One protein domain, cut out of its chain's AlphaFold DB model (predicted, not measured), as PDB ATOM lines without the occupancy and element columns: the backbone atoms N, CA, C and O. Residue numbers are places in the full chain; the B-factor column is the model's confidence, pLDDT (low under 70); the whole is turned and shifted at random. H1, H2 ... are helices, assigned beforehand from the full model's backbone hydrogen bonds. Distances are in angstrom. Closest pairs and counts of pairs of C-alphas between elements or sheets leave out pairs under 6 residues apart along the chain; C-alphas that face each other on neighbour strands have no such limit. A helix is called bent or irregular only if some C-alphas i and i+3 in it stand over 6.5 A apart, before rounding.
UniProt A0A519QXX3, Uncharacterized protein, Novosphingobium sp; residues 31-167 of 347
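This is residues 31 to 167 of the 347 residues of an uncharacterized protein of Novosphingobium sp (UniProt A0A519QXX3). The second arm of a sharply bent helix, H4b, runs through the middle and makes an up-and-down bundle with H1 and H5, each running against the one before it in the chain, and H6 packs on H4b. The first arm, H4a, forms a helical hairpin with H3. The printed part has 137 residues with six named helices, H1 to H6 in chain order, and no named strand: all helix. It is compact, with a radius of gyration of the C-alphas of 14.5 A and spans of 43 by 35 by 24 A.

H1, residues 31 to 47, and H2, residues 51 to 54, only just touch, only at the corner, through 44 to 45 of H1, with 3 pairs of C-alphas within 8 A (closest Ala 45 and Ser 51, 7.1 A). H3, residues 57 to 65, meets H2 only through their link. The hub, H4, was assigned by its hydrogen bonds as one helix, residues 78 to 114, but is bent: C-alphas 90 and 93 are 9.5 A apart. Its arms, H4a to residue 90 and H4b from 93, stand at a steep tilt of 51 degrees. H3 touches H4a at 79 to 83 alone (C-alphas of Tyr 60 and Ala 80, 5.4 A). H1 touches H4b, opposite ways at a shallow tilt of 24 degrees (C-alphas of Leu 44 and Ala 95, 5.9 A). H5, residues 124 to 142, touches H4b through 134 to 141 alone (C-alphas of Val 141 and Arg 101, 5.9 A), a hairpin. H6, residues 154 to 163, touches H4b at 104 to 111 alone (C-alphas of Cys 163 and Leu 107, 5.7 A). Every O i to N i+4 pair is within hydrogen-bond range in H1, H4a, H4b, H5 and H6; in H3, 3 of 5; H2 is too short for one.

H1 begins at C-alpha 31 (243.966, 234.596, 188.643) and is 24.6 A long; H4b is 32.0 A, H5 27.3 A. H6 ends at C-alpha 163 (246.258, 251.881, 192.751).

The C-alphas farthest apart, of Ala 89 and Pro 124, are 43.9 A apart. The printed part has no cut. H3 to H4 and H5 to H6 are long links. Residue 50 is under 70 in pLDDT.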
ATOM      1  N   ASP A  31     245.134 235.486 188.590       95.75
ATOM      2  CA  ASP A  31     243.966 234.596 188.643       95.75
ATOM      3  C   ASP A  31     243.267 234.590 190.008       95.75
ATOM      4  O   ASP A  31     242.037 234.545 190.077       95.75
ATOM      5  N   ALA A  32     244.031 234.688 191.102       96.62
ATOM      6  CA  ALA A  32     243.472 234.773 192.450       96.62
ATOM      7  C   ALA A  32     242.746 236.109 192.665       96.62
ATOM      8  O   ALA A  32     241.676 236.154 193.271       96.62
ATOM      9  N   ILE A  33     243.301 237.195 192.121       97.50
ATOM     10  CA  ILE A  33     242.676 238.522 192.150       97.50
ATOM     11  C   ILE A  33     241.393 238.528 191.309       97.50
ATOM     12  O   ILE A  33     240.368 239.036 191.759       97.50
ATOM     13  N   ALA A  34     241.421 237.914 190.125       97.38
ATOM     14  CA  ALA A  34     240.258 237.794 189.254       97.38
ATOM     15  C   ALA A  34     239.145 236.937 189.883       97.38
ATOM     16  O   ALA A  34     237.966 237.258 189.738       97.38
ATOM     17  N   ALA A  35     239.495 235.871 190.610       97.88
ATOM     18  CA  ALA A  35     238.527 235.072 191.361       97.88
ATOM     19  C   ALA A  35     237.831 235.896 192.456       97.88
ATOM     20  O   ALA A  35     236.604 235.881 192.536       97.88
ATOM     21  N   LEU A  36     238.599 236.673 193.227       98.00
ATOM     22  CA  LEU A  36     238.053 237.579 194.237       98.00
ATOM     23  C   LEU A  36     237.160 238.666 193.615       98.00
ATOM     24  O   LEU A  36     236.119 239.002 194.172       98.00
ATOM     25  N   ALA A  37     237.537 239.202 192.450       97.56
ATOM     26  CA  ALA A  37     236.713 240.170 191.732       97.56
ATOM     27  C   ALA A  37     235.357 239.569 191.326       97.56
ATOM     28  O   ALA A  37     234.329 240.172 191.615       97.56
ATOM     29  N   ARG A  38     235.333 238.353 190.758       97.19
ATOM     30  CA  ARG A  38     234.081 237.661 190.395       97.19
ATOM     31  C   ARG A  38     233.177 237.388 191.598       97.19
ATOM     32  O   ARG A  38     231.961 237.508 191.491       97.19
ATOM     33  N   GLU A  39     233.755 237.038 192.747       96.62
ATOM     34  CA  GLU A  39     232.995 236.852 193.990       96.62
ATOM     35  C   GLU A  39     232.305 238.155 194.421       96.62
ATOM     36  O   GLU A  39     231.106 238.173 194.697       96.62
ATOM     37  N   ILE A  40     233.046 239.266 194.431       96.19
ATOM     38  CA  ILE A  40     232.511 240.575 194.825       96.19
ATOM     39  C   ILE A  40     231.478 241.074 193.811       96.19
ATOM     40  O   ILE A  40     230.473 241.653 194.214       96.19
ATOM     41  N   GLU A  41     231.698 240.836 192.519       95.12
ATOM     42  CA  GLU A  41     230.758 241.159 191.446       95.12
ATOM     43  C   GLU A  41     229.434 240.411 191.613       95.12
ATOM     44  O   GLU A  41     228.379 241.036 191.553       95.12
ATOM     45  N   SER A  42     229.475 239.113 191.926       92.62
ATOM     46  CA  SER A  42     228.275 238.321 192.227       92.62
ATOM     47  C   SER A  42     227.503 238.884 193.430       92.62
ATOM     48  O   SER A  42     226.290 239.093 193.361       92.62
ATOM     49  N   CYS A  43     228.209 239.225 194.515       90.69
ATOM     50  CA  CYS A  43     227.602 239.861 195.686       90.69
ATOM     51  C   CYS A  43     226.990 241.232 195.358       90.69
ATOM     52  O   CYS A  43     225.901 241.548 195.835       90.69
ATOM     53  N   LEU A  44     227.674 242.041 194.542       92.00
ATOM     54  CA  LEU A  44     227.192 243.352 194.117       92.00
ATOM     55  C   LEU A  44     225.961 243.232 193.209       92.00
ATOM     56  O   LEU A  44     225.003 243.975 193.390       92.00
ATOM     57  N   ALA A  45     225.946 242.279 192.277       90.44
ATOM     58  CA  ALA A  45     224.794 242.018 191.419       90.44
ATOM     59  C   ALA A  45     223.566 241.569 192.229       90.44
ATOM     60  O   ALA A  45     222.443 241.956 191.911       90.44
ATOM     61  N   ALA A  46     223.770 240.811 193.311       88.31
ATOM     62  CA  ALA A  46     222.689 240.384 194.195       88.31
ATOM     63  C   ALA A  46     222.067 241.542 195.002       88.31
ATOM     64  O   ALA A  46     220.866 241.512 195.267       88.31
ATOM     65  N   CYS A  47     222.850 242.557 195.394       85.50
ATOM     66  CA  CYS A  47     222.361 243.679 196.208       85.50
ATOM     67  C   CYS A  47     222.075 244.972 195.420       85.50
ATOM     68  O   CYS A  47     221.352 245.833 195.914       85.50
ATOM     69  N   ALA A  48     222.621 245.113 194.212       84.94
ATOM     70  CA  ALA A  48     222.466 246.261 193.321       84.94
ATOM     71  C   ALA A  48     222.554 245.814 191.840       84.94
ATOM     72  O   ALA A  48     223.553 246.100 191.166       84.94
ATOM     73  N   PRO A  49     221.522 245.130 191.306       70.00
ATOM     74  CA  PRO A  49     221.567 244.437 190.009       70.00
ATOM     75  C   PRO A  49     221.845 245.329 188.788       70.00
ATOM     76  O   PRO A  49     222.265 244.824 187.751       70.00
ATOM     77  N   LEU A  50     221.666 246.648 188.899       63.94
ATOM     78  CA  LEU A  50     221.917 247.607 187.814       63.94
ATOM     79  C   LEU A  50     223.343 248.199 187.819       63.94
ATOM     80  O   LEU A  50     223.747 248.875 186.876       63.94
ATOM     81  N   SER A  51     224.136 247.944 188.862       70.25
ATOM     82  CA  SER A  51     225.317 248.763 189.173       70.25
ATOM     83  C   SER A  51     226.461 248.701 188.154       70.25
ATOM     84  O   SER A  51     227.023 249.747 187.851       70.25
ATOM     85  N   LEU A  52     226.825 247.541 187.600       79.25
ATOM     86  CA  LEU A  52     227.983 247.446 186.688       79.25
ATOM     87  C   LEU A  52     227.638 247.720 185.219       79.25
ATOM     88  O   LEU A  52     228.467 248.271 184.499       79.25
ATOM     89  N   GLY A  53     226.420 247.383 184.786       83.06
ATOM     90  CA  GLY A  53     225.953 247.676 183.428       83.06
ATOM     91  C   GLY A  53     225.684 249.168 183.212       83.06
ATOM     92  O   GLY A  53     226.084 249.725 182.193       83.06
ATOM     93  N   GLU A  54     225.057 249.833 184.187       88.50
ATOM     94  CA  GLU A  54     224.757 251.271 184.119       88.50
ATOM     95  C   GLU A  54     225.921 252.146 184.595       88.50
ATOM     96  O   GLU A  54     226.046 253.306 184.186       88.50
ATOM     97  N   HIS A  55     226.801 251.608 185.448       93.06
ATOM     98  CA  HIS A  55     227.986 252.314 185.934       93.06
ATOM     99  C   HIS A  55     229.278 251.500 185.758       93.06
ATOM    100  O   HIS A  55     229.886 251.069 186.747       93.06
ATOM    101  N   PRO A  56     229.758 251.346 184.509       95.19
ATOM    102  CA  PRO A  56     231.014 250.663 184.225       95.19
ATOM    103  C   PRO A  56     232.188 251.246 185.020       95.19
ATOM    104  O   PRO A  56     232.308 252.468 185.179       95.19
ATOM    105  N   ILE A  57     233.077 250.373 185.501       96.12
ATOM    106  CA  ILE A  57     234.270 250.760 186.271       96.12
ATOM    107  C   ILE A  57     235.162 251.696 185.446       96.12
ATOM    108  O   ILE A  57     235.716 252.660 185.973       96.12
ATOM    109  N   GLU A  58     235.261 251.456 184.145       95.62
ATOM    110  CA  GLU A  58     236.061 252.227 183.201       95.62
ATOM    111  C   GLU A  58     235.553 253.665 183.091       95.62
ATOM    112  O   GLU A  58     236.350 254.599 183.147       95.62
ATOM    113  N   ALA A  59     234.232 253.863 183.010       96.00
ATOM    114  CA  ALA A  59     233.624 255.192 182.968       96.00
ATOM    115  C   ALA A  59     233.846 255.948 184.288       96.00
ATOM    116  O   ALA A  59     234.196 257.133 184.296       96.00
ATOM    117  N   TYR A  60     233.715 255.245 185.416       96.62
ATOM    118  CA  TYR A  60     234.030 255.795 186.728       96.62
ATOM    119  C   TYR A  60     235.498 256.234 186.814       96.62
ATOM    120  O   TYR A  60     235.771 257.368 187.214       96.62
ATOM    121  N   LEU A  61     236.444 255.390 186.393       96.19
ATOM    122  CA  LEU A  61     237.878 255.694 186.400       96.19
ATOM    123  C   LEU A  61     238.252 256.817 185.422       96.19
ATOM    124  O   LEU A  61     239.044 257.686 185.791       96.19
ATOM    125  N   ALA A  62     237.656 256.847 184.227       95.75
ATOM    126  CA  ALA A  62     237.883 257.887 183.225       95.75
ATOM    127  C   ALA A  62     237.571 259.284 183.779       95.75
ATOM    128  O   ALA A  62     238.362 260.207 183.594       95.75
ATOM    129  N   SER A  63     236.506 259.420 184.577       96.44
ATOM    130  CA  SER A  63     236.159 260.705 185.196       96.44
ATOM    131  C   SER A  63     237.247 261.269 186.118       96.44
ATOM    132  O   SER A  63     237.325 262.478 186.335       96.44
ATOM    133  N   PHE A  64     238.114 260.419 186.680       94.12
ATOM    134  CA  PHE A  64     239.232 260.880 187.498       94.12
ATOM    135  C   PHE A  64     240.424 261.367 186.672       94.12
ATOM    136  O   PHE A  64     241.215 262.154 187.192       94.12
ATOM    137  N   ALA A  65     240.567 260.912 185.425       88.00
ATOM    138  CA  ALA A  65     241.604 261.393 184.514       88.00
ATOM    139  C   ALA A  65     241.342 262.842 184.061       88.00
ATOM    140  O   ALA A  65     242.276 263.557 183.715       88.00
ATOM    141  N   GLU A  66     240.087 263.292 184.134       89.31
ATOM    142  CA  GLU A  66     239.655 264.655 183.798       89.31
ATOM    143  C   GLU A  66     239.911 265.678 184.917       89.31
ATOM    144  O   GLU A  66     239.679 266.877 184.740       89.31
ATOM    145  N   LEU A  67     240.363 265.235 186.096       89.31
ATOM    146  CA  LEU A  67     240.645 266.151 187.195       89.31
ATOM    147  C   LEU A  67     241.754 267.142 186.802       89.31
ATOM    148  O   LEU A  67     242.793 266.726 186.284       89.31
ATOM    149  N   PRO A  68     241.601 268.445 187.115       85.88
ATOM    150  CA  PRO A  68     242.632 269.432 186.827       85.88
ATOM    151  C   PRO A  68     243.983 269.051 187.437       85.88
ATOM    152  O   PRO A  68     244.051 268.553 188.569       85.88
ATOM    153  N   ALA A  69     245.068 269.361 186.724       79.12
ATOM    154  CA  ALA A  69     246.422 269.197 187.240       79.12
ATOM    155  C   ALA A  69     246.585 269.918 188.595       79.12
ATOM    156  O   ALA A  69     246.178 271.070 188.757       79.12
ATOM    157  N   GLY A  70     247.176 269.231 189.577       77.38
ATOM    158  CA  GLY A  70     247.319 269.737 190.950       77.38
ATOM    159  C   GLY A  70     246.097 269.516 191.851       77.38
ATOM    160  O   GLY A  70     246.075 270.006 192.982       77.38
ATOM    161  N   SER A  71     245.083 268.773 191.392       86.06
ATOM    162  CA  SER A  71     244.005 268.300 192.265       86.06
ATOM    163  C   SER A  71     244.553 267.427 193.402       86.06
ATOM    164  O   SER A  71     245.463 266.609 193.214       86.06
ATOM    165  N   GLN A  72     243.967 267.586 194.590       87.88
ATOM    166  CA  GLN A  72     244.306 266.781 195.767       87.88
ATOM    167  C   GLN A  72     243.986 265.303 195.508       87.88
ATOM    168  O   GLN A  72     243.035 264.990 194.795       87.88
ATOM    169  N   TYR A  73     244.747 264.381 196.100       90.19
ATOM    170  CA  TYR A  73     244.568 262.943 195.852       90.19
ATOM    171  C   TYR A  73     243.172 262.414 196.240       90.19
ATOM    172  O   TYR A  73     242.700 261.455 195.634       90.19
ATOM    173  N   HIS A  74     242.504 263.056 197.205       92.06
ATOM    174  CA  HIS A  74     241.142 262.730 197.642       92.06
ATOM    175  C   HIS A  74     240.055 263.513 196.881       92.06
ATOM    176  O   HIS A  74     238.879 263.458 197.244       92.06
ATOM    177  N   ALA A  75     240.419 264.274 195.844       93.62
ATOM    178  CA  ALA A  75     239.443 264.929 194.990       93.62
ATOM    179  C   ALA A  75     238.629 263.874 194.231       93.62
ATOM    180  O   ALA A  75     239.174 262.994 193.567       93.62
ATOM    181  N   ILE A  76     237.306 263.997 194.321       95.81
ATOM    182  CA  ILE A  76     236.353 263.140 193.614       95.81
ATOM    183  C   ILE A  76     235.713 263.994 192.511       95.81
ATOM    184  O   ILE A  76     235.240 265.095 192.822       95.81
ATOM    185  N   PRO A  77     235.680 263.555 191.247       96.50
ATOM    186  CA  PRO A  77     234.990 264.271 190.184       96.50
ATOM    187  C   PRO A  77     233.460 264.179 190.366       96.50
ATOM    188  O   PRO A  77     232.956 263.242 190.997       96.50
ATOM    189  N   PRO A  78     232.680 265.150 189.848       96.50
ATOM    190  CA  PRO A  78     231.219 265.123 189.939       96.50
ATOM    191  C   PRO A  78     230.581 263.844 189.377       96.50
ATOM    192  O   PRO A  78     229.648 263.336 189.994       96.50
ATOM    193  N   ALA A  79     231.109 263.304 188.273       96.44
ATOM    194  CA  ALA A  79     230.614 262.069 187.663       96.44
ATOM    195  C   ALA A  79     230.793 260.856 188.591       96.44
ATOM    196  O   ALA A  79     229.810 260.193 188.907       96.44
ATOM    197  N   ALA A  80     231.986 260.647 189.161       96.88
ATOM    198  CA  ALA A  80     232.198 259.603 190.169       96.88
ATOM    199  C   ALA A  80     231.276 259.761 191.391       96.88
ATOM    200  O   ALA A  80     230.741 258.777 191.895       96.88
ATOM    201  N   ARG A  81     231.023 260.999 191.853       96.94
ATOM    202  CA  ARG A  81     230.033 261.247 192.921       96.94
ATOM    203  C   ARG A  81     228.613 260.862 192.509       96.94
ATOM    204  O   ARG A  81     227.846 260.411 193.356       96.94
ATOM    205  N   ALA A  82     228.230 261.091 191.256       96.31
ATOM    206  CA  ALA A  82     226.931 260.675 190.735       96.31
ATOM    207  C   ALA A  82     226.825 259.144 190.691       96.31
ATOM    208  O   ALA A  82     225.862 258.613 191.236       96.31
ATOM    209  N   THR A  83     227.852 258.453 190.186       96.00
ATOM    210  CA  THR A  83     227.949 256.986 190.214       96.00
ATOM    211  C   THR A  83     227.800 256.430 191.628       96.00
ATOM    212  O   THR A  83     226.943 255.585 191.865       96.00
ATOM    213  N   CYS A  84     228.562 256.943 192.606       95.94
ATOM    214  CA  CYS A  84     228.446 256.475 193.990       95.94
ATOM    215  C   CYS A  84     227.028 256.667 194.548       95.94
ATOM    216  O   CYS A  84     226.530 255.783 195.235       95.94
ATOM    217  N   ARG A  85     226.371 257.799 194.254       95.94
ATOM    218  CA  ARG A  85     225.000 258.068 194.719       95.94
ATOM    219  C   ARG A  85     223.970 257.145 194.077       95.94
ATOM    220  O   ARG A  85     223.055 256.719 194.769       95.94
ATOM    221  N   ALA A  86     224.112 256.845 192.790       95.06
ATOM    222  CA  ALA A  86     223.208 255.942 192.088       95.06
ATOM    223  C   ALA A  86     223.329 254.503 192.620       95.06
ATOM    224  O   ALA A  86     222.323 253.889 192.969       95.06
ATOM    225  N   ILE A  87     224.559 254.015 192.816       95.50
ATOM    226  CA  ILE A  87     224.811 252.701 193.428       95.50
ATOM    227  C   ILE A  87     224.290 252.657 194.872       95.50
ATOM    228  O   ILE A  87     223.665 251.677 195.275       95.50
ATOM    229  N   GLU A  88     224.493 253.726 195.649       95.19
ATOM    230  CA  GLU A  88     223.977 253.819 197.021       95.19
ATOM    231  C   GLU A  88     222.447 253.839 197.073       95.19
ATOM    232  O   GLU A  88     221.864 253.249 197.978       95.19
ATOM    233  N   ALA A  89     221.785 254.481 196.110       93.94
ATOM    234  CA  ALA A  89     220.329 254.476 196.015       93.94
ATOM    235  C   ALA A  89     219.774 253.085 195.664       93.94
ATOM    236  O   ALA A  89     218.700 252.729 196.139       93.94
ATOM    237  N   ALA A  90     220.506 252.301 194.865       93.31
ATOM    238  CA  ALA A  90     220.083 250.974 194.429       93.31
ATOM    239  C   ALA A  90     220.319 249.873 195.478       93.31
ATOM    240  O   ALA A  90     219.451 249.027 195.670       93.31
ATOM    241  N   GLY A  91     221.476 249.873 196.151       93.06
ATOM    242  CA  GLY A  91     221.882 248.787 197.062       93.06
ATOM    243  C   GLY A  91     222.484 249.250 198.388       93.06
ATOM    244  O   GLY A  91     223.129 248.476 199.097       93.06
ATOM    245  N   GLY A  92     222.308 250.525 198.732       94.00
ATOM    246  CA  GLY A  92     222.778 251.091 199.987       94.00
ATOM    247  C   GLY A  92     224.298 251.235 200.082       94.00
ATOM    248  O   GLY A  92     225.058 251.171 199.114       94.00
ATOM    249  N   ALA A  93     224.748 251.450 201.316       93.94
ATOM    250  CA  ALA A  93     226.142 251.711 201.645       93.94
ATOM    251  C   ALA A  93     227.105 250.590 201.223       93.94
ATOM    252  O   ALA A  93     228.224 250.853 200.781       93.94
ATOM    253  N   GLU A  94     226.660 249.347 201.389       94.00
ATOM    254  CA  GLU A  94     227.462 248.146 201.165       94.00
ATOM    255  C   GLU A  94     227.701 247.905 199.672       94.00
ATOM    256  O   GLU A  94     228.801 247.501 199.295       94.00
ATOM    257  N   ALA A  95     226.739 248.261 198.811       95.62
ATOM    258  CA  ALA A  95     226.910 248.212 197.362       95.62
ATOM    259  C   ALA A  95     228.024 249.157 196.882       95.62
ATOM    260  O   ALA A  95     228.862 248.769 196.069       95.62
ATOM    261  N   VAL A  96     228.114 250.374 197.431       96.12
ATOM    262  CA  VAL A  96     229.210 251.304 197.094       96.12
ATOM    263  C   VAL A  96     230.565 250.765 197.547       96.12
ATOM    264  O   VAL A  96     231.554 250.895 196.827       96.12
ATOM    265  N   GLU A  97     230.636 250.157 198.731       96.50
ATOM    266  CA  GLU A  97     231.879 249.563 199.233       96.50
ATOM    267  C   GLU A  97     232.312 248.358 198.389       96.50
ATOM    268  O   GLU A  97     233.495 248.236 198.065       96.50
ATOM    269  N   ALA A  98     231.373 247.504 197.973       96.62
ATOM    270  CA  ALA A  98     231.634 246.413 197.036       96.62
ATOM    271  C   ALA A  98     232.103 246.934 195.667       96.62
ATOM    272  O   ALA A  98     233.117 246.463 195.152       96.62
ATOM    273  N   TYR A  99     231.454 247.969 195.128       97.62
ATOM    274  CA  TYR A  99     231.871 248.617 193.885       97.62
ATOM    275  C   TYR A  99     233.300 249.165 193.972       97.62
ATOM    276  O   TYR A  99     234.143 248.869 193.129       97.62
ATOM    277  N   HIS A 100     233.634 249.907 195.029       98.00
ATOM    278  CA  HIS A 100     234.991 250.423 195.213       98.00
ATOM    279  C   HIS A 100     236.041 249.322 195.401       98.00
ATOM    280  O   HIS A 100     237.174 249.480 194.946       98.00
ATOM    281  N   ARG A 101     235.687 248.198 196.034       98.12
ATOM    282  CA  ARG A 101     236.562 247.021 196.102       98.12
ATOM    283  C   ARG A 101     236.851 246.471 194.704       98.12
ATOM    284  O   ARG A 101     238.017 246.237 194.400       98.12
ATOM    285  N   LEU A 102     235.839 246.347 193.841       97.88
ATOM    286  CA  LEU A 102     236.034 245.953 192.437       97.88
ATOM    287  C   LEU A 102     236.930 246.936 191.687       97.88
ATOM    288  O   LEU A 102     237.851 246.513 190.996       97.88
ATOM    289  N   VAL A 103     236.719 248.240 191.879       98.06
ATOM    290  CA  VAL A 103     237.560 249.283 191.279       98.06
ATOM    291  C   VAL A 103     239.032 249.113 191.680       98.06
ATOM    292  O   VAL A 103     239.911 249.208 190.824       98.06
ATOM    293  N   LEU A 104     239.328 248.833 192.958       98.44
ATOM    294  CA  LEU A 104     240.704 248.583 193.410       98.44
ATOM    295  C   LEU A 104     241.306 247.345 192.737       98.44
ATOM    296  O   LEU A 104     242.432 247.414 192.249       98.44
ATOM    297  N   LEU A 105     240.570 246.230 192.671       98.38
ATOM    298  CA  LEU A 105     241.063 245.013 192.017       98.38
ATOM    299  C   LEU A 105     241.276 245.225 190.513       98.38
ATOM    300  O   LEU A 105     242.294 244.784 189.985       98.38
ATOM    301  N   HIS A 106     240.376 245.947 189.842       97.12
ATOM    302  CA  HIS A 106     240.512 246.309 188.430       97.12
ATOM    303  C   HIS A 106     241.799 247.109 188.178       97.12
ATOM    304  O   HIS A 106     242.572 246.782 187.277       97.12
ATOM    305  N   LEU A 107     242.075 248.117 189.010       97.00
ATOM    306  CA  LEU A 107     243.310 248.899 188.930       97.00
ATOM    307  C   LEU A 107     244.559 248.035 189.158       97.00
ATOM    308  O   LEU A 107     245.510 248.125 188.386       97.00
ATOM    309  N   ILE A 108     244.549 247.167 190.176       97.06
ATOM    310  CA  ILE A 108     245.684 246.285 190.501       97.06
ATOM    311  C   ILE A 108     245.954 245.285 189.373       97.06
ATOM    312  O   ILE A 108     247.105 245.106 188.984       97.06
ATOM    313  N   MET A 109     244.915 244.671 188.802       95.81
ATOM    314  CA  MET A 109     245.069 243.808 187.626       95.81
ATOM    315  C   MET A 109     245.653 244.582 186.438       95.81
ATOM    316  O   MET A 109     246.497 244.052 185.721       95.81
ATOM    317  N   GLY A 110     245.263 245.849 186.263       93.62
ATOM    318  CA  GLY A 110     245.865 246.741 185.274       93.62
ATOM    319  C   GLY A 110     247.366 246.958 185.494       93.62
ATOM    320  O   GLY A 110     248.124 246.914 184.525       93.62
ATOM    321  N   VAL A 111     247.796 247.137 186.748       92.00
ATOM    322  CA  VAL A 111     249.219 247.252 187.118       92.00
ATOM    323  C   VAL A 111     249.976 245.954 186.834       92.00
ATOM    324  O   VAL A 111     251.065 246.010 186.277       92.00
ATOM    325  N   ILE A 112     249.408 244.789 187.156       89.56
ATOM    326  CA  ILE A 112     250.047 243.491 186.871       89.56
ATOM    327  C   ILE A 112     250.210 243.285 185.359       89.56
ATOM    328  O   ILE A 112     251.272 242.877 184.900       89.56
ATOM    329  N   ALA A 113     249.168 243.592 184.583       89.31
ATOM    330  CA  ALA A 113     249.147 243.326 183.149       89.31
ATOM    331  C   ALA A 113     250.033 244.279 182.329       89.31
ATOM    332  O   ALA A 113     250.579 243.875 181.306       89.31
ATOM    333  N   ARG A 114     250.141 245.552 182.732       86.50
ATOM    334  CA  ARG A 114     250.822 246.600 181.945       86.50
ATOM    335  C   ARG A 114     252.035 247.219 182.639       86.50
ATOM    336  O   ARG A 114     252.702 248.061 182.047       86.50
ATOM    337  N   GLY A 115     252.311 246.827 183.878       84.31
ATOM    338  CA  GLY A 115     253.230 247.531 184.762       84.31
ATOM    339  C   GLY A 115     252.591 248.761 185.425       84.31
ATOM    340  O   GLY A 115     251.486 249.192 185.066       84.31
ATOM    341  N   PRO A 116     253.271 249.351 186.422       81.62
ATOM    342  CA  PRO A 116     252.775 250.532 187.109       81.62
ATOM    343  C   PRO A 116     252.735 251.736 186.167       81.62
ATOM    344  O   PRO A 116     253.739 252.135 185.584       81.62
ATOM    345  N   SER A 117     251.563 252.358 186.056       71.81
ATOM    346  CA  SER A 117     251.412 253.655 185.395       71.81
ATOM    347  C   SER A 117     251.813 254.755 186.377       71.81
ATOM    348  O   SER A 117     250.964 255.309 187.070       71.81
ATOM    349  N   ALA A 118     253.112 255.026 186.492       73.94
ATOM    350  CA  ALA A 118     253.623 256.120 187.309       73.94
ATOM    351  C   ALA A 118     254.003 257.312 186.417       73.94
ATOM    352  O   ALA A 118     254.620 257.114 185.372       73.94
ATOM    353  N   PRO A 119     253.707 258.560 186.824       76.94
ATOM    354  CA  PRO A 119     254.139 259.756 186.097       76.94
ATOM    355  C   PRO A 119     255.643 260.049 186.284       76.94
ATOM    356  O   PRO A 119     256.063 261.187 186.114       76.94
ATOM    357  N   MET A 120     256.426 259.057 186.718       85.00
ATOM    358  CA  MET A 120     257.828 259.177 187.100       85.00
ATOM    359  C   MET A 120     258.562 257.848 186.907       85.00
ATOM    360  O   MET A 120     257.951 256.776 186.926       85.00
ATOM    361  N   HIS A 121     259.883 257.923 186.809       90.81
ATOM    362  CA  HIS A 121     260.771 256.775 186.865       90.81
ATOM    363  C   HIS A 121     260.803 256.192 188.280       90.81
ATOM    364  O   HIS A 121     261.068 256.895 189.257       90.81
ATOM    365  N   LEU A 122     260.534 254.890 188.386       93.12
ATOM    366  CA  LEU A 122     260.538 254.161 189.651       93.12
ATOM    367  C   LEU A 122     261.864 253.426 189.841       93.12
ATOM    368  O   LEU A 122     262.343 252.746 188.934       93.12
ATOM    369  N   THR A 123     262.432 253.520 191.042       94.81
ATOM    370  CA  THR A 123     263.586 252.701 191.434       94.81
ATOM    371  C   THR A 123     263.145 251.268 191.772       94.81
ATOM    372  O   THR A 123     261.975 251.044 192.102       94.81
ATOM    373  N   PRO A 124     264.060 250.277 191.763       93.75
ATOM    374  CA  PRO A 124     263.730 248.909 192.171       93.75
ATOM    375  C   PRO A 124     263.148 248.811 193.589       93.75
ATOM    376  O   PRO A 124     262.247 248.012 193.839       93.75
ATOM    377  N   GLU A 125     263.618 249.644 194.524       93.31
ATOM    378  CA  GLU A 125     263.063 249.677 195.881       93.31
ATOM    379  C   GLU A 125     261.646 250.268 195.906       93.31
ATOM    380  O   GLU A 125     260.776 249.732 196.594       93.31
ATOM    381  N   ALA A 126     261.381 251.322 195.125       93.56
ATOM    382  CA  ALA A 126     260.041 251.892 195.003       93.56
ATOM    383  C   ALA A 126     259.043 250.890 194.399       93.56
ATOM    384  O   ALA A 126     257.912 250.792 194.875       93.56
ATOM    385  N   LEU A 127     259.470 250.100 193.408       93.12
ATOM    386  CA  LEU A 127     258.674 249.000 192.852       93.12
ATOM    387  C   LEU A 127     258.367 247.935 193.912       93.12
ATOM    388  O   LEU A 127     257.210 247.570 194.095       93.12
ATOM    389  N   ALA A 128     259.366 247.507 194.688       93.44
ATOM    390  CA  ALA A 128     259.161 246.526 195.753       93.44
ATOM    391  C   ALA A 128     258.204 247.028 196.855       93.44
ATOM    392  O   ALA A 128     257.422 246.249 197.408       93.44
ATOM    393  N   LEU A 129     258.253 248.324 197.185       93.88
ATOM    394  CA  LEU A 129     257.309 248.948 198.115       93.88
ATOM    395  C   LEU A 129     255.896 249.016 197.534       93.88
ATOM    396  O   LEU A 129     254.934 248.767 198.264       93.88
ATOM    397  N   LEU A 130     255.769 249.328 196.243       94.56
ATOM    398  CA  LEU A 130     254.489 249.318 195.549       94.56
ATOM    399  C   LEU A 130     253.878 247.912 195.566       94.56
ATOM    400  O   LEU A 130     252.742 247.768 196.007       94.56
ATOM    401  N   ASP A 131     254.637 246.876 195.209       93.94
ATOM    402  CA  ASP A 131     254.166 245.485 195.214       93.94
ATOM    403  C   ASP A 131     253.661 245.050 196.592       93.94
ATOM    404  O   ASP A 131     252.545 244.536 196.724       93.94
ATOM    405  N   ALA A 132     254.440 245.316 197.646       94.69
ATOM    406  CA  ALA A 132     254.042 245.006 199.018       94.69
ATOM    407  C   ALA A 132     252.783 245.785 199.443       94.69
ATOM    408  O   ALA A 132     251.909 245.251 200.135       94.69
ATOM    409  N   TYR A 133     252.660 247.044 199.013       95.88
ATOM    410  CA  TYR A 133     251.483 247.861 199.287       95.88
ATOM    411  C   TYR A 133     250.239 247.299 198.592       95.88
ATOM    412  O   TYR A 133     249.199 247.157 199.243       95.88
ATOM    413  N   LEU A 134     250.337 246.946 197.304       96.50
ATOM    414  CA  LEU A 134     249.242 246.361 196.527       96.50
ATOM    415  C   LEU A 134     248.827 244.995 197.091       96.50
ATOM    416  O   LEU A 134     247.634 244.732 197.231       96.50
ATOM    417  N   ALA A 135     249.782 244.166 197.523       96.69
ATOM    418  CA  ALA A 135     249.496 242.895 198.185       96.69
ATOM    419  C   ALA A 135     248.653 243.085 199.456       96.69
ATOM    420  O   ALA A 135     247.716 242.322 199.717       96.69
ATOM    421  N   ARG A 136     248.945 244.133 200.238       96.19
ATOM    422  CA  ARG A 136     248.126 244.509 201.396       96.19
ATOM    423  C   ARG A 136     246.744 245.026 200.975       96.19
ATOM    424  O   ARG A 136     245.768 244.622 201.601       96.19
ATOM    425  N   VAL A 137     246.622 245.830 199.911       97.50
ATOM    426  CA  VAL A 137     245.303 246.257 199.392       97.50
ATOM    427  C   VAL A 137     244.437 245.042 199.052       97.50
ATOM    428  O   VAL A 137     243.292 244.981 199.490       97.50
ATOM    429  N   VAL A 138     244.975 244.047 198.337       98.06
ATOM    430  CA  VAL A 138     244.228 242.821 197.999       98.06
ATOM    431  C   VAL A 138     243.779 242.080 199.262       98.06
ATOM    432  O   VAL A 138     242.632 241.640 199.349       98.06
ATOM    433  N   ALA A 139     244.645 241.982 200.274       96.62
ATOM    434  CA  ALA A 139     244.298 241.353 201.547       96.62
ATOM    435  C   ALA A 139     243.169 242.089 202.291       96.62
ATOM    436  O   ALA A 139     242.285 241.437 202.850       96.62
ATOM    437  N   ASP A 140     243.171 243.424 202.268       96.19
ATOM    438  CA  ASP A 140     242.117 244.244 202.870       96.19
ATOM    439  C   ASP A 140     240.803 244.138 202.083       96.19
ATOM    440  O   ASP A 140     239.726 244.065 202.676       96.19
ATOM    441  N   VAL A 141     240.869 244.061 200.747       97.38
ATOM    442  CA  VAL A 141     239.695 243.818 199.895       97.38
ATOM    443  C   VAL A 141     239.072 242.454 200.189       97.38
ATOM    444  O   VAL A 141     237.844 242.352 200.212       97.38
ATOM    445  N   ALA A 142     239.876 241.424 200.457       96.25
ATOM    446  CA  ALA A 142     239.393 240.092 200.825       96.25
ATOM    447  C   ALA A 142     238.753 240.038 202.226       96.25
ATOM    448  O   ALA A 142     237.943 239.157 202.498       96.25
ATOM    449  N   LYS A 143     239.096 240.971 203.124       94.69
ATOM    450  CA  LYS A 143     238.578 241.030 204.502       94.69
ATOM    451  C   LYS A 143     238.017 242.421 204.804       94.69
ATOM    452  O   LYS A 143     238.636 243.187 205.552       94.69
ATOM    453  N   PRO A 144     236.865 242.776 204.209       91.81
ATOM    454  CA  PRO A 144     236.391 244.144 204.239       91.81
ATOM    455  C   PRO A 144     235.985 244.583 205.647       91.81
ATOM    456  O   PRO A 144     235.357 243.845 206.404       91.81
ATOM    457  N   ARG A 145     236.317 245.833 205.976       93.69
ATOM    458  CA  ARG A 145     235.860 246.521 207.186       93.69
ATOM    459  C   ARG A 145     234.772 247.516 206.799       93.69
ATOM    460  O   ARG A 145     234.986 248.325 205.899       93.69
ATOM    461  N   LYS A 146     233.636 247.477 207.495       93.62
ATOM    462  CA  LYS A 146     232.502 248.380 207.246       93.62
ATOM    463  C   LYS A 146     232.947 249.844 207.291       93.62
ATOM    464  O   LYS A 146     233.596 250.253 208.253       93.62
ATOM    465  N   GLY A 147     232.586 250.629 206.280       94.62
ATOM    466  CA  GLY A 147     232.915 252.054 206.192       94.62
ATOM    467  C   GLY A 147     234.304 252.357 205.625       94.62
ATOM    468  O   GLY A 147     234.582 253.514 205.312       94.62
ATOM    469  N   PHE A 148     235.173 251.351 205.461       96.12
ATOM    470  CA  PHE A 148     236.541 251.565 204.990       96.12
ATOM    471  C   PHE A 148     236.574 251.997 203.523       96.12
ATOM    472  O   PHE A 148     237.209 252.993 203.199       96.12
ATOM    473  N   PHE A 149     235.856 251.304 202.632       97.06
ATOM    474  CA  PHE A 149     235.897 251.540 201.179       97.06
ATOM    475  C   PHE A 149     235.010 252.712 200.734       97.06
ATOM    476  O   PHE A 149     234.244 252.620 199.774       97.06
ATOM    477  N   ARG A 150     235.080 253.834 201.448       95.38
ATOM    478  CA  ARG A 150     234.338 255.064 201.159       95.38
ATOM    479  C   ARG A 150     235.323 256.196 200.926       95.38
ATOM    480  O   ARG A 150     236.283 256.328 201.670       95.38
ATOM    481  N   HIS A 151     235.045 257.090 199.977       92.50
ATOM    482  CA  HIS A 151     235.922 258.247 199.718       92.50
ATOM    483  C   HIS A 151     236.112 259.191 200.911       92.50
ATOM    484  O   HIS A 151     237.071 259.953 200.934       92.50
ATOM    485  N   GLY A 152     235.207 259.159 201.895       91.25
ATOM    486  CA  GLY A 152     235.382 259.894 203.149       91.25
ATOM    487  C   GLY A 152     236.468 259.312 204.063       91.25
ATOM    488  O   GLY A 152     236.899 259.994 204.988       91.25
ATOM    489  N   ASN A 153     236.911 258.079 203.814       94.81
ATOM    490  CA  ASN A 153     237.981 257.423 204.547       94.81
ATOM    491  C   ASN A 153     239.339 257.725 203.890       94.81
ATOM    492  O   ASN A 153     239.587 257.361 202.739       94.81
ATOM    493  N   ASP A 154     240.240 258.368 204.634       92.94
ATOM    494  CA  ASP A 154     241.566 258.774 204.147       92.94
ATOM    495  C   ASP A 154     242.456 257.586 203.738       92.94
ATOM    496  O   ASP A 154     243.175 257.657 202.740       92.94
ATOM    497  N   GLN A 155     242.387 256.466 204.466       95.12
ATOM    498  CA  GLN A 155     243.186 255.276 204.155       95.12
ATOM    499  C   GLN A 155     242.744 254.647 202.832       95.12
ATOM    500  O   GLN A 155     243.587 254.257 202.023       95.12
ATOM    501  N   PHE A 156     241.434 254.612 202.573       97.12
ATOM    502  CA  PHE A 156     240.916 254.201 201.272       97.12
ATOM    503  C   PHE A 156     241.258 255.206 200.172       97.12
ATOM    504  O   PHE A 156     241.665 254.790 199.091       97.12
ATOM    505  N   ALA A 157     241.162 256.514 200.429       96.75
ATOM    506  CA  ALA A 157     241.557 257.525 199.448       96.75
ATOM    507  C   ALA A 157     243.028 257.357 199.023       96.75
ATOM    508  O   ALA A 157     243.342 257.470 197.837       96.75
ATOM    509  N   LYS A 158     243.917 257.014 199.966       96.69
ATOM    510  CA  LYS A 158     245.314 256.652 199.681       96.69
ATOM    511  C   LYS A 158     245.431 255.350 198.898       96.69
ATOM    512  O   LYS A 158     246.173 255.322 197.926       96.69
ATOM    513  N   ASP A 159     244.677 254.308 199.245       97.31
ATOM    514  CA  ASP A 159     244.677 253.033 198.502       97.31
ATOM    515  C   ASP A 159     244.255 253.223 197.058       97.31
ATOM    516  O   ASP A 159     244.947 252.792 196.138       97.31
ATOM    517  N   PHE A 160     243.161 253.943 196.863       97.25
ATOM    518  CA  PHE A 160     242.652 254.285 195.555       97.25
ATOM    519  C   PHE A 160     243.636 255.162 194.772       97.25
ATOM    520  O   PHE A 160     243.821 254.962 193.573       97.25
ATOM    521  N   ALA A 161     244.304 256.119 195.418       95.38
ATOM    522  CA  ALA A 161     245.304 256.944 194.753       95.38
ATOM    523  C   ALA A 161     246.585 256.163 194.405       95.38
ATOM    524  O   ALA A 161     247.103 256.344 193.306       95.38
ATOM    525  N   VAL A 162     247.061 255.258 195.265       95.44
ATOM    526  CA  VAL A 162     248.198 254.373 194.954       95.44
ATOM    527  C   VAL A 162     247.854 253.429 193.802       95.44
ATOM    528  O   VAL A 162     248.614 253.341 192.844       95.44
ATOM    529  N   CYS A 163     246.680 252.791 193.825       95.62
ATOM    530  CA  CYS A 163     246.258 251.881 192.751       95.62
ATOM    531  C   CYS A 163     246.090 252.598 191.400       95.62
ATOM    532  O   CYS A 163     246.272 251.986 190.353       95.62
ATOM    533  N   ARG A 164     245.780 253.901 191.403       92.81
ATOM    534  CA  ARG A 164     245.741 254.742 190.192       92.81
ATOM    535  C   ARG A 164     247.108 255.275 189.746       92.81
ATOM    536  O   ARG A 164     247.155 256.040 188.789       92.81
ATOM    537  N   GLY A 165     248.192 254.974 190.463       90.94
ATOM    538  CA  GLY A 165     249.512 255.571 190.213       90.94
ATOM    539  C   GLY A 165     249.602 257.064 190.559       90.94
ATOM    540  O   GLY A 165     250.550 257.748 190.181       90.94
ATOM    541  N   ARG A 166     248.610 257.594 191.288       90.88
ATOM    542  CA  ARG A 166     248.547 258.993 191.730       90.88
ATOM    543  C   ARG A 166     249.390 259.240 192.978       90.88
ATOM    544  O   ARG A 166     249.822 260.372 193.162       90.88
ATOM    545  N   LEU A 167     249.589 258.233 193.827       94.50
ATOM    546  CA  LEU A 167     250.504 258.262 194.971       94.50
ATOM    547  C   LEU A 167     251.485 257.090 194.879       94.50
ATOM    548  O   LEU A 167     251.146 256.046 194.324       94.50
TER     549      LEU A 167